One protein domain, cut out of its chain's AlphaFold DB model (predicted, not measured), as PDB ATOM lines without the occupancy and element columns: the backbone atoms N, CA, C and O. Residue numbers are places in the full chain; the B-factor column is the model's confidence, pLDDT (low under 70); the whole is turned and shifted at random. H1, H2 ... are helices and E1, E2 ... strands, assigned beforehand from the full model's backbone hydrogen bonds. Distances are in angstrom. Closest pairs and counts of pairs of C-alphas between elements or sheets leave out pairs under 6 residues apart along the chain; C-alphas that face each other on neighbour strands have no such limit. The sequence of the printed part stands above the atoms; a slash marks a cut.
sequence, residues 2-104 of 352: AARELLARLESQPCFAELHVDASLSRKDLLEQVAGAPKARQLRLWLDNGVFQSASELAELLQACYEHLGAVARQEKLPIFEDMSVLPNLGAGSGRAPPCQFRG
ATOM      1  N   ALA A   2      11.075  28.157 -64.360       40.41
ATOM      2  CA  ALA A   2      10.266  27.733 -63.206       40.41
ATOM      3  C   ALA A   2      10.147  26.203 -62.998       40.41
ATOM      4  O   ALA A   2      10.242  25.737 -61.869       40.41
ATOM      5  N   ALA A   3      10.005  25.405 -64.065       38.50
ATOM      6  CA  ALA A   3       9.920  23.940 -63.962       38.50
ATOM      7  C   ALA A   3      11.221  23.294 -63.448       38.50
ATOM      8  O   ALA A   3      11.192  22.455 -62.554       38.50
ATOM      9  N   ARG A   4      12.371  23.716 -63.994       42.69
ATOM     10  CA  ARG A   4      13.701  23.242 -63.570       42.69
ATOM     11  C   ARG A   4      14.020  23.672 -62.143       42.69
ATOM     12  O   ARG A   4      14.584  22.895 -61.390       42.69
ATOM     13  N   GLU A   5      13.627  24.886 -61.772       49.56
ATOM     14  CA  GLU A   5      13.782  25.402 -60.413       49.56
ATOM     15  C   GLU A   5      12.917  24.624 -59.411       49.56
ATOM     16  O   GLU A   5      13.371  24.299 -58.318       49.56
ATOM     17  N   LEU A   6      11.699  24.240 -59.799       48.16
ATOM     18  CA  LEU A   6      10.810  23.441 -58.963       48.16
ATOM     19  C   LEU A   6      11.261  21.978 -58.836       48.16
ATOM     20  O   LEU A   6      11.212  21.433 -57.737       48.16
ATOM     21  N   LEU A   7      11.765  21.364 -59.913       49.75
ATOM     22  CA  LEU A   7      12.394  20.038 -59.847       49.75
ATOM     23  C   LEU A   7      13.650  20.055 -58.972       49.75
ATOM     24  O   LEU A   7      13.781  19.216 -58.090       49.75
ATOM     25  N   ALA A   8      14.531  21.041 -59.149       56.19
ATOM     26  CA  ALA A   8      15.718  21.186 -58.311       56.19
ATOM     27  C   ALA A   8      15.342  21.394 -56.832       56.19
ATOM     28  O   ALA A   8      15.984  20.841 -55.938       56.19
ATOM     29  N   ARG A   9      14.260  22.134 -56.547       57.25
ATOM     30  CA  ARG A   9      13.696  22.265 -55.191       57.25
ATOM     31  C   ARG A   9      13.142  20.942 -54.653       57.25
ATOM     32  O   ARG A   9      13.314  20.671 -53.473       57.25
ATOM     33  N   LEU A  10      12.501  20.125 -55.485       54.09
ATOM     34  CA  LEU A  10      11.998  18.800 -55.100       54.09
ATOM     35  C   LEU A  10      13.118  17.803 -54.833       54.09
ATOM     36  O   LEU A  10      13.038  17.034 -53.880       54.09
ATOM     37  N   GLU A  11      14.129  17.770 -55.694       58.34
ATOM     38  CA  GLU A  11      15.286  16.874 -55.603       58.34
ATOM     39  C   GLU A  11      16.209  17.243 -54.438       58.34
ATOM     40  O   GLU A  11      16.828  16.361 -53.852       58.34
ATOM     41  N   SER A  12      16.266  18.524 -54.061       65.62
ATOM     42  CA  SER A  12      17.038  18.991 -52.901       65.62
ATOM     43  C   SER A  12      16.330  18.806 -51.555       65.62
ATOM     44  O   SER A  12      16.980  18.923 -50.516       65.62
ATOM     45  N   GLN A  13      15.024  18.516 -51.540       66.88
ATOM     46  CA  GLN A  13      14.280  18.279 -50.302       66.88
ATOM     47  C   GLN A  13      14.399  16.825 -49.830       66.88
ATOM     48  O   GLN A  13      14.298  15.904 -50.646       66.88
ATOM     49  N   PRO A  14      14.544  16.590 -48.513       66.69
ATOM     50  CA  PRO A  14      14.501  15.245 -47.961       66.69
ATOM     51  C   PRO A  14      13.150  14.576 -48.247       66.69
ATOM     52  O   PRO A  14      12.090  15.207 -48.227       66.69
ATOM     53  N   CYS A  15      13.198  13.264 -48.491       68.94
ATOM     54  CA  CYS A  15      12.004  12.457 -48.739       68.94
ATOM     55  C   CYS A  15      11.078  12.431 -47.513       68.94
ATOM     56  O   CYS A  15       9.868  12.578 -47.647       68.94
ATOM     57  N   PHE A  16      11.658  12.318 -46.318       78.19
ATOM     58  CA  PHE A  16      10.938  12.192 -45.059       78.19
ATOM     59  C   PHE A  16      11.608  13.037 -43.977       78.19
ATOM     60  O   PHE A  16      12.839  13.095 -43.908       78.19
ATOM     61  N   ALA A  17      10.804  13.670 -43.129       83.25
ATOM     62  CA  ALA A  17      11.278  14.363 -41.944       83.25
ATOM     63  C   ALA A  17      10.325  14.166 -40.761       83.25
ATOM     64  O   ALA A  17       9.110  14.048 -40.933       83.25
ATOM     65  N   GLU A  18      10.894  14.187 -39.557       88.12
ATOM     66  CA  GLU A  18      10.142  14.181 -38.303       88.12
ATOM     67  C   GLU A  18      10.384  15.484 -37.545       88.12
ATOM     68  O   GLU A  18      11.522  15.945 -37.428       88.12
ATOM     69  N   LEU A  19       9.308  16.069 -37.023       89.25
ATOM     70  CA  LEU A  19       9.340  17.223 -36.136       89.25
ATOM     71  C   LEU A  19       8.655  16.845 -34.825       89.25
ATOM     72  O   LEU A  19       7.555  16.314 -34.842       89.25
ATOM     73  N   HIS A  20       9.289  17.158 -33.704       91.88
ATOM     74  CA  HIS A  20       8.709  17.015 -32.374       91.88
ATOM     75  C   HIS A  20       8.340  18.395 -31.841       91.88
ATOM     76  O   HIS A  20       9.164  19.308 -31.920       91.88
ATOM     77  N   VAL A  21       7.127  18.545 -31.316       92.81
ATOM     78  CA  VAL A  21       6.649  19.797 -30.716       92.81
ATOM     79  C   VAL A  21       6.040  19.543 -29.346       92.81
ATOM     80  O   VAL A  21       5.415  18.510 -29.108       92.81
ATOM     81  N   ASP A  22       6.204  20.506 -28.444       93.44
ATOM     82  CA  ASP A  22       5.677  20.412 -27.082       93.44
ATOM     83  C   ASP A  22       4.201  20.838 -27.039       93.44
ATOM     84  O   ASP A  22       3.863  22.018 -27.162       93.44
ATOM     85  N   ALA A  23       3.318  19.859 -26.843       93.75
ATOM     86  CA  ALA A  23       1.874  20.022 -26.737       93.75
ATOM     87  C   ALA A  23       1.385  20.597 -25.399       93.75
ATOM     88  O   ALA A  23       0.187  20.829 -25.255       93.75
ATOM     89  N   SER A  24       2.277  20.855 -24.436       92.25
ATOM     90  CA  SER A  24       1.949  21.586 -23.204       92.25
ATOM     91  C   SER A  24       2.017  23.111 -23.356       92.25
ATOM     92  O   SER A  24       1.536  23.840 -22.485       92.25
ATOM     93  N   LEU A  25       2.614  23.606 -24.445       92.50
ATOM     94  CA  LEU A  25       2.758  25.036 -24.700       92.50
ATOM     95  C   LEU A  25       1.420  25.713 -25.003       92.50
ATOM     96  O   LEU A  25       0.413  25.076 -25.320       92.50
ATOM     97  N   SER A  26       1.424  27.049 -24.960       92.56
ATOM     98  CA  SER A  26       0.281  27.814 -25.448       92.56
ATOM     99  C   SER A  26       0.022  27.481 -26.921       92.56
ATOM    100  O   SER A  26       0.952  27.248 -27.697       92.56
ATOM    101  N   ARG A  27      -1.251  27.497 -27.341       89.19
ATOM    102  CA  ARG A  27      -1.629  27.195 -28.733       89.19
ATOM    103  C   ARG A  27      -0.858  28.047 -29.744       89.19
ATOM    104  O   ARG A  27      -0.548  27.567 -30.825       89.19
ATOM    105  N   LYS A  28      -0.550  29.299 -29.398       91.38
ATOM    106  CA  LYS A  28       0.239  30.192 -30.250       91.38
ATOM    107  C   LYS A  28       1.670  29.669 -30.419       91.38
ATOM    108  O   LYS A  28       2.092  29.463 -31.550       91.38
ATOM    109  N   ASP A  29       2.367  29.414 -29.316       91.81
ATOM    110  CA  ASP A  29       3.779  29.005 -29.336       91.81
ATOM    111  C   ASP A  29       3.954  27.620 -29.980       91.81
ATOM    112  O   ASP A  29       4.906  27.376 -30.719       91.81
ATOM    113  N   LEU A  30       2.994  26.718 -29.759       92.06
ATOM    114  CA  LEU A  30       2.952  25.415 -30.419       92.06
ATOM    115  C   LEU A  30       2.842  25.550 -31.939       92.06
ATOM    116  O   LEU A  30       3.567  24.889 -32.681       92.06
ATOM    117  N   LEU A  31       1.929  26.401 -32.414       90.38
ATOM    118  CA  LEU A  31       1.745  26.609 -33.848       90.38
ATOM    119  C   LEU A  31       2.958  27.307 -34.474       90.38
ATOM    120  O   LEU A  31       3.295  27.002 -35.614       90.38
ATOM    121  N   GLU A  32       3.670  28.155 -33.728       90.25
ATOM    122  CA  GLU A  32       4.961  28.703 -34.161       90.25
ATOM    123  C   GLU A  32       6.025  27.603 -34.340       90.25
ATOM    124  O   GLU A  32       6.752  27.619 -35.334       90.25
ATOM    125  N   GLN A  33       6.083  26.595 -33.458       89.50
ATOM    126  CA  GLN A  33       6.962  25.432 -33.666       89.50
ATOM    127  C   GLN A  33       6.550  24.605 -34.888       89.50
ATOM    128  O   GLN A  33       7.404  24.201 -35.677       89.50
ATOM    129  N   VAL A  34       5.245  24.392 -35.078       85.81
ATOM    130  CA  VAL A  34       4.693  23.698 -36.254       85.81
ATOM    131  C   VAL A  34       5.041  24.447 -37.546       85.81
ATOM    132  O   VAL A  34       5.372  23.816 -38.549       85.81
ATOM    133  N   ALA A  35       5.021  25.782 -37.533       84.69
ATOM    134  CA  ALA A  35       5.414  26.607 -38.676       84.69
ATOM    135  C   ALA A  35       6.895  26.446 -39.052       84.69
ATOM    136  O   ALA A  35       7.258  26.601 -40.217       84.69
ATOM    137  N   GLY A  36       7.740  26.095 -38.079       82.12
ATOM    138  CA  GLY A  36       9.154  25.777 -38.268       82.12
ATOM    139  C   GLY A  36       9.429  24.386 -38.851       82.12
ATOM    140  O   GLY A  36      10.591  23.975 -38.887       82.12
ATOM    141  N   ALA A  37       8.402  23.645 -39.286       82.06
ATOM    142  CA  ALA A  37       8.572  22.304 -39.830       82.06
ATOM    143  C   ALA A  37       9.552  22.257 -41.018       82.06
ATOM    144  O   ALA A  37       9.520  23.122 -41.903       82.06
ATOM    145  N   PRO A  38      10.423  21.231 -41.074       80.44
ATOM    146  CA  PRO A  38      11.348  21.065 -42.180       80.44
ATOM    147  C   PRO A  38      10.586  20.877 -43.494       80.44
ATOM    148  O   PRO A  38       9.566  20.190 -43.569       80.44
ATOM    149  N   LYS A  39      11.123  21.469 -44.561       75.44
ATOM    150  CA  LYS A  39      10.590  21.327 -45.919       75.44
ATOM    151  C   LYS A  39      10.956  19.932 -46.432       75.44
ATOM    152  O   LYS A  39      12.107  19.706 -46.794       75.44
ATOM    153  N   ALA A  40      10.000  19.007 -46.426       72.62
ATOM    154  CA  ALA A  40      10.174  17.608 -46.820       72.62
ATOM    155  C   ALA A  40       8.991  17.133 -47.672       72.62
ATOM    156  O   ALA A  40       7.938  17.764 -47.670       72.62
ATOM    157  N   ARG A  41       9.138  16.014 -48.391       66.00
ATOM    158  CA  ARG A  41       8.026  15.446 -49.185       66.00
ATOM    159  C   ARG A  41       6.989  14.731 -48.315       66.00
ATOM    160  O   ARG A  41       5.797  14.788 -48.599       66.00
ATOM    161  N   GLN A  42       7.445  14.091 -47.244       73.38
ATOM    162  CA  GLN A  42       6.620  13.491 -46.203       73.38
ATOM    163  C   GLN A  42       7.039  14.058 -44.850       73.38
ATOM    164  O   GLN A  42       8.234  14.169 -44.558       73.38
ATOM    165  N   LEU A  43       6.057  14.418 -44.029       82.56
ATOM    166  CA  LEU A  43       6.300  15.023 -42.725       82.56
ATOM    167  C   LEU A  43       5.494  14.307 -41.651       82.56
ATOM    168  O   LEU A  43       4.268  14.198 -41.735       82.56
ATOM    169  N   ARG A  44       6.188  13.884 -40.599       88.31
ATOM    170  CA  ARG A  44       5.559  13.396 -39.378       88.31
ATOM    171  C   ARG A  44       5.808  14.379 -38.248       88.31
ATOM    172  O   ARG A  44       6.950  14.663 -37.904       88.31
ATOM    173  N   LEU A  45       4.732  14.900 -37.684       91.62
ATOM    174  CA  LEU A  45       4.776  15.793 -36.541       91.62
ATOM    175  C   LEU A  45       4.339  15.021 -35.298       91.62
ATOM    176  O   LEU A  45       3.205  14.558 -35.218       91.62
ATOM    177  N   TRP A  46       5.246  14.882 -34.342       93.75
ATOM    178  CA  TRP A  46       5.011  14.255 -33.052       93.75
ATOM    179  C   TRP A  46       4.650  15.319 -32.017       93.75
ATOM    180  O   TRP A  46       5.381  16.293 -31.838       93.75
ATOM    181  N   LEU A  47       3.515  15.136 -31.345       94.69
ATOM    182  CA  LEU A  47       3.118  15.938 -30.190       94.69
ATOM    183  C   LEU A  47       3.663  15.272 -28.922       94.69
ATOM    184  O   LEU A  47       3.283  14.144 -28.610       94.69
ATOM    185  N   ASP A  48       4.519  15.969 -28.187       93.44
ATOM    186  CA  ASP A  48       5.114  15.511 -26.931       93.44
ATOM    187  C   ASP A  48       4.515  16.262 -25.736       93.44
ATOM    188  O   ASP A  48       3.998  17.361 -25.889       93.44
ATOM    189  N   ASN A  49       4.590  15.692 -24.530       92.81
ATOM    190  CA  ASN A  49       4.283  16.361 -23.254       92.81
ATOM    191  C   ASN A  49       2.853  16.951 -23.094       92.81
ATOM    192  O   ASN A  49       2.557  17.614 -22.102       92.81
ATOM    193  N   GLY A  50       1.933  16.698 -24.029       92.44
ATOM    194  CA  GLY A  50       0.550  17.180 -23.968       92.44
ATOM    195  C   GLY A  50      -0.311  16.414 -22.964       92.44
ATOM    196  O   GLY A  50      -0.142  15.209 -22.776       92.44
ATOM    197  N   VAL A  51      -1.281  17.086 -22.341       95.19
ATOM    198  CA  VAL A  51      -2.299  16.448 -21.492       95.19
ATOM    199  C   VAL A  51      -3.676  16.783 -22.046       95.19
ATOM    200  O   VAL A  51      -4.065  17.942 -22.037       95.19
ATOM    201  N   PHE A  52      -4.416  15.767 -22.480       95.06
ATOM    202  CA  PHE A  52      -5.729  15.920 -23.108       95.06
ATOM    203  C   PHE A  52      -6.814  15.346 -22.198       95.06
ATOM    204  O   PHE A  52      -6.796  14.153 -21.887       95.06
ATOM    205  N   GLN A  53      -7.762  16.175 -21.768       94.94
ATOM    206  CA  GLN A  53      -8.869  15.789 -20.889       94.94
ATOM    207  C   GLN A  53     -10.007  15.098 -21.642       94.94
ATOM    208  O   GLN A  53     -10.793  14.380 -21.034       94.94
ATOM    209  N   SER A  54     -10.118  15.309 -22.955       94.25
ATOM    210  CA  SER A  54     -11.211  14.762 -23.762       94.25
ATOM    211  C   SER A  54     -10.796  14.452 -25.199       94.25
ATOM    212  O   SER A  54      -9.783  14.943 -25.700       94.25
ATOM    213  N   ALA A  55     -11.623  13.650 -25.878       93.50
ATOM    214  CA  ALA A  55     -11.503  13.384 -27.310       93.50
ATOM    215  C   ALA A  55     -11.583  14.671 -28.149       93.50
ATOM    216  O   ALA A  55     -10.809  14.833 -29.092       93.50
ATOM    217  N   SER A  56     -12.474  15.598 -27.780       92.25
ATOM    218  CA  SER A  56     -12.658  16.875 -28.479       92.25
ATOM    219  C   SER A  56     -11.424  17.767 -28.382       92.25
ATOM    220  O   SER A  56     -10.972  18.282 -29.396       92.25
ATOM    221  N   GLU A  57     -10.826  17.889 -27.195       93.31
ATOM    222  CA  GLU A  57      -9.613  18.695 -26.992       93.31
ATOM    223  C   GLU A  57      -8.440  18.188 -27.843       93.31
ATOM    224  O   GLU A  57      -7.762  18.968 -28.516       93.31
ATOM    225  N   LEU A  58      -8.232  16.866 -27.868       94.62
ATOM    226  CA  LEU A  58      -7.226  16.253 -28.733       94.62
ATOM    227  C   LEU A  58      -7.536  16.521 -30.214       94.62
ATOM    228  O   LEU A  58      -6.648  16.922 -30.966       94.62
ATOM    229  N   ALA A  59      -8.785  16.317 -30.640       93.38
ATOM    230  CA  ALA A  59      -9.196  16.520 -32.025       93.38
ATOM    231  C   ALA A  59      -8.988  17.967 -32.497       93.38
ATOM    232  O   ALA A  59      -8.453  18.179 -33.586       93.38
ATOM    233  N   GLU A  60      -9.348  18.949 -31.670       92.06
ATOM    234  CA  GLU A  60      -9.169  20.374 -31.955       92.06
ATOM    235  C   GLU A  60      -7.694  20.744 -32.145       92.06
ATOM    236  O   GLU A  60      -7.357  21.468 -33.089       92.06
ATOM    237  N   LEU A  61      -6.801  20.231 -31.290       93.50
ATOM    238  CA  LEU A  61      -5.367  20.482 -31.431       93.50
ATOM    239  C   LEU A  61      -4.802  19.832 -32.698       93.50
ATOM    240  O   LEU A  61      -4.082  20.492 -33.454       93.50
ATOM    241  N   LEU A  62      -5.130  18.559 -32.946       93.69
ATOM    242  CA  LEU A  62      -4.689  17.844 -34.146       93.69
ATOM    243  C   LEU A  62      -5.122  18.599 -35.403       93.69
ATOM    244  O   LEU A  62      -4.306  18.863 -36.287       93.69
ATOM    245  N   GLN A  63      -6.393  18.999 -35.458       90.81
ATOM    246  CA  GLN A  63      -6.942  19.774 -36.559       90.81
ATOM    247  C   GLN A  63      -6.200  21.101 -36.752       90.81
ATOM    248  O   GLN A  63      -5.793  21.406 -37.874       90.81
ATOM    249  N   ALA A  64      -5.956  21.853 -35.676       90.56
ATOM    250  CA  ALA A  64      -5.214  23.108 -35.745       90.56
ATOM    251  C   ALA A  64      -3.805  22.918 -36.329       90.56
ATOM    252  O   ALA A  64      -3.376  23.709 -37.169       90.56
ATOM    253  N   CYS A  65      -3.103  21.853 -35.931       91.25
ATOM    254  CA  CYS A  65      -1.780  21.528 -36.461       91.25
ATOM    255  C   CYS A  65      -1.834  21.212 -37.962       91.25
ATOM    256  O   CYS A  65      -1.056  21.767 -38.736       91.25
ATOM    257  N   TYR A  66      -2.777  20.366 -38.392       88.38
ATOM    258  CA  TYR A  66      -2.951  20.030 -39.808       88.38
ATOM    259  C   TYR A  66      -3.290  21.252 -40.668       88.38
ATOM    260  O   TYR A  66      -2.742  21.414 -41.760       88.38
ATOM    261  N   GLU A  67      -4.184  22.121 -40.196       85.69
ATOM    262  CA  GLU A  67      -4.577  23.334 -40.915       85.69
ATOM    263  C   GLU A  67      -3.420  24.323 -41.038       85.69
ATOM    264  O   GLU A  67      -3.213  24.894 -42.114       85.69
ATOM    265  N   HIS A  68      -2.642  24.487 -39.966       86.19
ATOM    266  CA  HIS A  68      -1.484  25.370 -39.953       86.19
ATOM    267  C   HIS A  68      -0.379  24.867 -40.888       86.19
ATOM    268  O   HIS A  68       0.095  25.625 -41.734       86.19
ATOM    269  N   LEU A  69      -0.049  23.570 -40.838       82.31
ATOM    270  CA  LEU A  69       0.872  22.944 -41.795       82.31
ATOM    271  C   LEU A  69       0.383  23.102 -43.239       82.31
ATOM    272  O   LEU A  69       1.155  23.460 -44.129       82.31
ATOM    273  N   GLY A  70      -0.916  22.902 -43.476       77.50
ATOM    274  CA  GLY A  70      -1.526  23.124 -44.784       77.50
ATOM    275  C   GLY A  70      -1.406  24.574 -45.265       77.50
ATOM    276  O   GLY A  70      -1.198  24.810 -46.455       77.50
ATOM    277  N   ALA A  71      -1.511  25.557 -44.366       78.62
ATOM    278  CA  ALA A  71      -1.334  26.971 -44.693       78.62
ATOM    279  C   ALA A  71       0.121  27.302 -45.060       78.62
ATOM    280  O   ALA A  71       0.351  27.934 -46.093       78.62
ATOM    281  N   VAL A  72       1.087  26.808 -44.279       75.88
ATOM    282  CA  VAL A  72       2.526  26.960 -44.556       75.88
ATOM    283  C   VAL A  72       2.887  26.338 -45.906       75.88
ATOM    284  O   VAL A  72       3.538  26.977 -46.733       75.88
ATOM    285  N   ALA A  73       2.393  25.129 -46.186       70.38
ATOM    286  CA  ALA A  73       2.629  24.446 -47.456       70.38
ATOM    287  C   ALA A  73       2.120  25.256 -48.665       70.38
ATOM    288  O   ALA A  73       2.823  25.367 -49.675       70.38
ATOM    289  N   ARG A  74       0.928  25.864 -48.550       70.88
ATOM    290  CA  ARG A  74       0.360  26.747 -49.584       70.88
ATOM    291  C   ARG A  74       1.198  28.009 -49.784       70.88
ATOM    292  O   ARG A  74       1.501  28.355 -50.924       70.88
ATOM    293  N   GLN A  75       1.584  28.682 -48.698       67.31
ATOM    294  CA  GLN A  75       2.362  29.924 -48.750       67.31
ATOM    295  C   GLN A  75       3.726  29.721 -49.425       67.31
ATOM    296  O   GLN A  75       4.132  30.515 -50.271       67.31
ATOM    297  N   GLU A  76       4.412  28.629 -49.097       63.38
ATOM    298  CA  GLU A  76       5.762  28.336 -49.587       63.38
ATOM    299  C   GLU A  76       5.792  27.782 -51.027       63.38
ATOM    300  O   GLU A  76       6.872  27.528 -51.586       63.38
ATOM    301  N   LYS A  77       4.613  27.585 -51.645       57.38
ATOM    302  CA  LYS A  77       4.436  26.932 -52.955       57.38
ATOM    303  C   LYS A  77       5.215  25.617 -53.047       57.38
ATOM    304  O   LYS A  77       5.762  25.281 -54.100       57.38
ATOM    305  N   LEU A  78       5.337  24.908 -51.926       53.16
ATOM    306  CA  LEU A  78       5.988  23.608 -51.898       53.16
ATOM    307  C   LEU A  78       5.087  22.647 -52.668       53.16
ATOM    308  O   LEU A  78       3.862  22.732 -52.520       53.16
ATOM    309  N   PRO A  79       5.641  21.758 -53.507       47.19
ATOM    310  CA  PRO A  79       4.890  20.621 -54.002       47.19
ATOM    311  C   PRO A  79       4.575  19.785 -52.772       47.19
ATOM    312  O   PRO A  79       5.431  19.101 -52.230       47.19
ATOM    313  N   ILE A  80       3.386  20.081 -52.266       49.28
ATOM    314  CA  ILE A  80       2.537  19.415 -51.300       49.28
ATOM    315  C   ILE A  80       3.253  18.272 -50.595       49.28
ATOM    316  O   ILE A  80       3.604  17.283 -51.229       49.28
ATOM    317  N   PHE A  81       3.378  18.387 -49.273       50.44
ATOM    318  CA  PHE A  81       3.550  17.222 -48.423       50.44
ATOM    319  C   PHE A  81       2.445  16.218 -48.788       50.44
ATOM    320  O   PHE A  81       1.290  16.406 -48.401       50.44
ATOM    321  N   GLU A  82       2.754  15.223 -49.621       48.59
ATOM    322  CA  GLU A  82       1.751  14.285 -50.142       48.59
ATOM    323  C   GLU A  82       1.123  13.500 -48.991       48.59
ATOM    324  O   GLU A  82      -0.050  13.131 -49.058       48.59
ATOM    325  N   ASP A  83       1.883  13.352 -47.902       65.44
ATOM    326  CA  ASP A  83       1.461  12.727 -46.668       65.44
ATOM    327  C   ASP A  83       2.012  13.483 -45.441       65.44
ATOM    328  O   ASP A  83       3.218  13.496 -45.170       65.44
ATOM    329  N   MET A  84       1.115  14.147 -44.704       78.38
ATOM    330  CA  MET A  84       1.400  14.730 -43.389       78.38
ATOM    331  C   MET A  84       0.650  13.963 -42.319       78.38
ATOM    332  O   MET A  84      -0.563  13.787 -42.444       78.38
ATOM    333  N   SER A  85       1.339  13.590 -41.246       87.69
ATOM    334  CA  SER A  85       0.725  12.942 -40.089       87.69
ATOM    335  C   SER A  85       1.125  13.667 -38.813       87.69
ATOM    336  O   SER A  85       2.303  13.740 -38.484       87.69
ATOM    337  N   VAL A  86       0.137  14.211 -38.109       92.38
ATOM    338  CA  VAL A  86       0.262  14.756 -36.756       92.38
ATOM    339  C   VAL A  86      -0.175  13.668 -35.782       92.38
ATOM    340  O   VAL A  86      -1.328  13.240 -35.835       92.38
ATOM    341  N   LEU A  87       0.739  13.213 -34.927       93.69
ATOM    342  CA  LEU A  87       0.551  12.061 -34.052       93.69
ATOM    343  C   LEU A  87       0.940  12.420 -32.611       93.69
ATOM    344  O   LEU A  87       2.028  12.955 -32.395       93.69
ATOM    345  N   PRO A  88       0.106  12.122 -31.604       94.19
ATOM    346  CA  PRO A  88       0.543  12.194 -30.220       94.19
ATOM    347  C   PRO A  88       1.575  11.105 -29.931       94.19
ATOM    348  O   PRO A  88       1.401   9.947 -30.306       94.19
ATOM    349  N   ASN A  89       2.647  11.465 -29.232       92.75
ATOM    350  CA  ASN A  89       3.602  10.508 -28.702       92.75
ATOM    351  C   ASN A  89       2.983   9.787 -27.496       92.75
ATOM    352  O   ASN A  89       2.871  10.358 -26.413       92.75
ATOM    353  N   LEU A  90       2.546   8.540 -27.689       88.31
ATOM    354  CA  LEU A  90       1.850   7.734 -26.674       88.31
ATOM    355  C   LEU A  90       2.748   6.660 -26.031       88.31
ATOM    356  O   LEU A  90       2.332   6.013 -25.071       88.31
ATOM    357  N   GLY A  91       3.955   6.442 -26.566       72.12
ATOM    358  CA  GLY A  91       4.792   5.272 -26.294       72.12
ATOM    359  C   GLY A  91       6.170   5.613 -25.719       72.12
ATOM    360  O   GLY A  91       6.905   6.442 -26.246       72.12
ATOM    361  N   ALA A  92       6.527   4.925 -24.632       52.44
ATOM    362  CA  ALA A  92       7.687   5.136 -23.762       52.44
ATOM    363  C   ALA A  92       9.049   4.733 -24.377       52.44
ATOM    364  O   ALA A  92       9.714   3.824 -23.883       52.44
ATOM    365  N   GLY A  93       9.474   5.379 -25.468       51.41
ATOM    366  CA  GLY A  93      10.613   4.876 -26.242       51.41
ATOM    367  C   GLY A  93      11.297   5.872 -27.170       51.41
ATOM    368  O   GLY A  93      11.513   5.565 -28.330       51.41
ATOM    369  N   SER A  94      11.690   7.040 -26.676       49.28
ATOM    370  CA  SER A  94      12.928   7.706 -27.101       49.28
ATOM    371  C   SER A  94      13.235   8.785 -26.067       49.28
ATOM    372  O   SER A  94      12.340   9.518 -25.663       49.28
ATOM    373  N   GLY A  95      14.468   8.863 -25.566       51.88
ATOM    374  CA  GLY A  95      14.871   9.785 -24.493       51.88
ATOM    375  C   GLY A  95      14.867  11.276 -24.868       51.88
ATOM    376  O   GLY A  95      15.793  11.982 -24.487       51.88
ATOM    377  N   ARG A  96      13.888  11.748 -25.652       66.00
ATOM    378  CA  ARG A  96      13.777  13.122 -26.158       66.00
ATOM    379  C   ARG A  96      12.798  13.987 -25.358       66.00
ATOM    380  O   ARG A  96      13.183  15.089 -24.989       66.00
ATOM    381  N   ALA A  97      11.583  13.506 -25.067       76.00
ATOM    382  CA  ALA A  97      10.554  14.255 -24.333       76.00
ATOM    383  C   ALA A  97       9.510  13.320 -23.669       76.00
ATOM    384  O   ALA A  97       9.365  12.173 -24.102       76.00
ATOM    385  N   PRO A  98       8.790  13.766 -22.614       85.50
ATOM    386  CA  PRO A  98       7.715  12.987 -21.995       85.50
ATOM    387  C   PRO A  98       6.579  12.666 -22.985       85.50
ATOM    388  O   PRO A  98       6.237  13.522 -23.802       85.50
ATOM    389  N   PRO A  99       5.951  11.478 -22.907       91.44
ATOM    390  CA  PRO A  99       4.806  11.150 -23.748       91.44
ATOM    391  C   PRO A  99       3.575  11.977 -23.360       91.44
ATOM    392  O   PRO A  99       3.414  12.405 -22.213       91.44
ATOM    393  N   CYS A 100       2.671  12.149 -24.318       93.88
ATOM    394  CA  CYS A 100       1.354  12.712 -24.086       93.88
ATOM    395  C   CYS A 100       0.521  11.836 -23.137       93.88
ATOM    396  O   CYS A 100       0.574  10.605 -23.166       93.88
ATOM    397  N   GLN A 101      -0.327  12.476 -22.334       93.94
ATOM    398  CA  GLN A 101      -1.306  11.823 -21.472       93.94
ATOM    399  C   GLN A 101      -2.718  12.100 -21.977       93.94
ATOM    400  O   GLN A 101      -3.178  13.237 -21.976       93.94
ATOM    401  N   PHE A 102      -3.450  11.047 -22.320       94.94
ATOM    402  CA  PHE A 102      -4.892  11.140 -22.532       94.94
ATOM    403  C   PHE A 102      -5.639  10.731 -21.258       94.94
ATOM    404  O   PHE A 102      -5.494   9.592 -20.794       94.94
ATOM    405  N   ARG A 103      -6.408  11.667 -20.694       94.69
ATOM    406  CA  ARG A 103      -7.214  11.532 -19.467       94.69
ATOM    407  C   ARG A 103      -8.720  11.440 -19.727       94.69
ATOM    408  O   ARG A 103      -9.473  11.292 -18.770       94.69
ATOM    409  N   GLY A 104      -9.138  11.502 -20.991       92.25
ATOM    410  CA  GLY A 104     -10.522  11.247 -21.382       92.25
ATOM    411  C   GLY A 104     -10.938   9.789 -21.190       92.25
ATOM    412  O   GLY A 104     -10.143   8.938 -20.779       92.25
TER     413      GLY A 104
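Overview. This is residues 2 to 104 of the 352 residues of the protein "COAD protein" of Symbiodinium sp. CCMP2456 (UniProt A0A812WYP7). Look first for a small sheet of three parallel strands with two helices, H2 and H3, over one face and no named helix over the other. A third helix, H1, lies off the end where the strands begin and lengthens the outline; residues 89 to 104, with no named element, trail past the other end. The 103 printed residues hold, in order, H1 E1 H2 E2 H3 E3; the sheet's order is E1 E2 E3 and the class is mixed. The whole is only just compact, close to loose, with a radius of gyration of the C-alphas of 14.9 A, and spans 50 by 26 by 20 A.

Along the chain. Find C-alpha 16 at (10.938, 12.192, -45.059); E1 runs from there to residue 22, 20.5 A. E2 is residues 42 to 48, 19.4 A, and E3 is residues 83 to 88, 16.5 A, ending at (0.543, 12.194, -30.220). H3, residues 55 to 75, covers 30.4 A; H2 is residues 27 to 35, 12.2 A, and H1 residues 2 to 12, 15.1 A.

Arrangement. At inner strand E2, find N 19 and O 44 of E1 and E2 2.9 A apart, and N 45 and O 85 of E2 and E3 2.8 A apart. H2 is over E1, height 9.4 A, along the strands; H3 is over E2 and E3, height 9.6 A, slantwise to them. H2 and H3 touch through H3's residues 65 to 72, closest at C-alphas 35 and 72, 6.6 A, at a steep tilt of 42 degrees, the same way. Both crossovers, E1-H2-E2 and E2-H3-E3, strand-helix-strand units joining parallel neighbours, are right-handed, and H2 and H3 on one face make two layers. H1 is not on the sheet and is apart from H2, H3, E2 and E3. In H1, H2 and H3, every O i to N i+4 pair is within hydrogen-bond range.

Size, cuts and confidence. The C-alphas farthest apart, of Arg 4 and Arg 103, are 50.2 A apart. The printed part has no cut and no long link; residues 51 to 52 pair, parallel, with 101 to 102. The pLDDT is under 70 at residues 2 to 15, 41, 75 to 83 and 92 to 96.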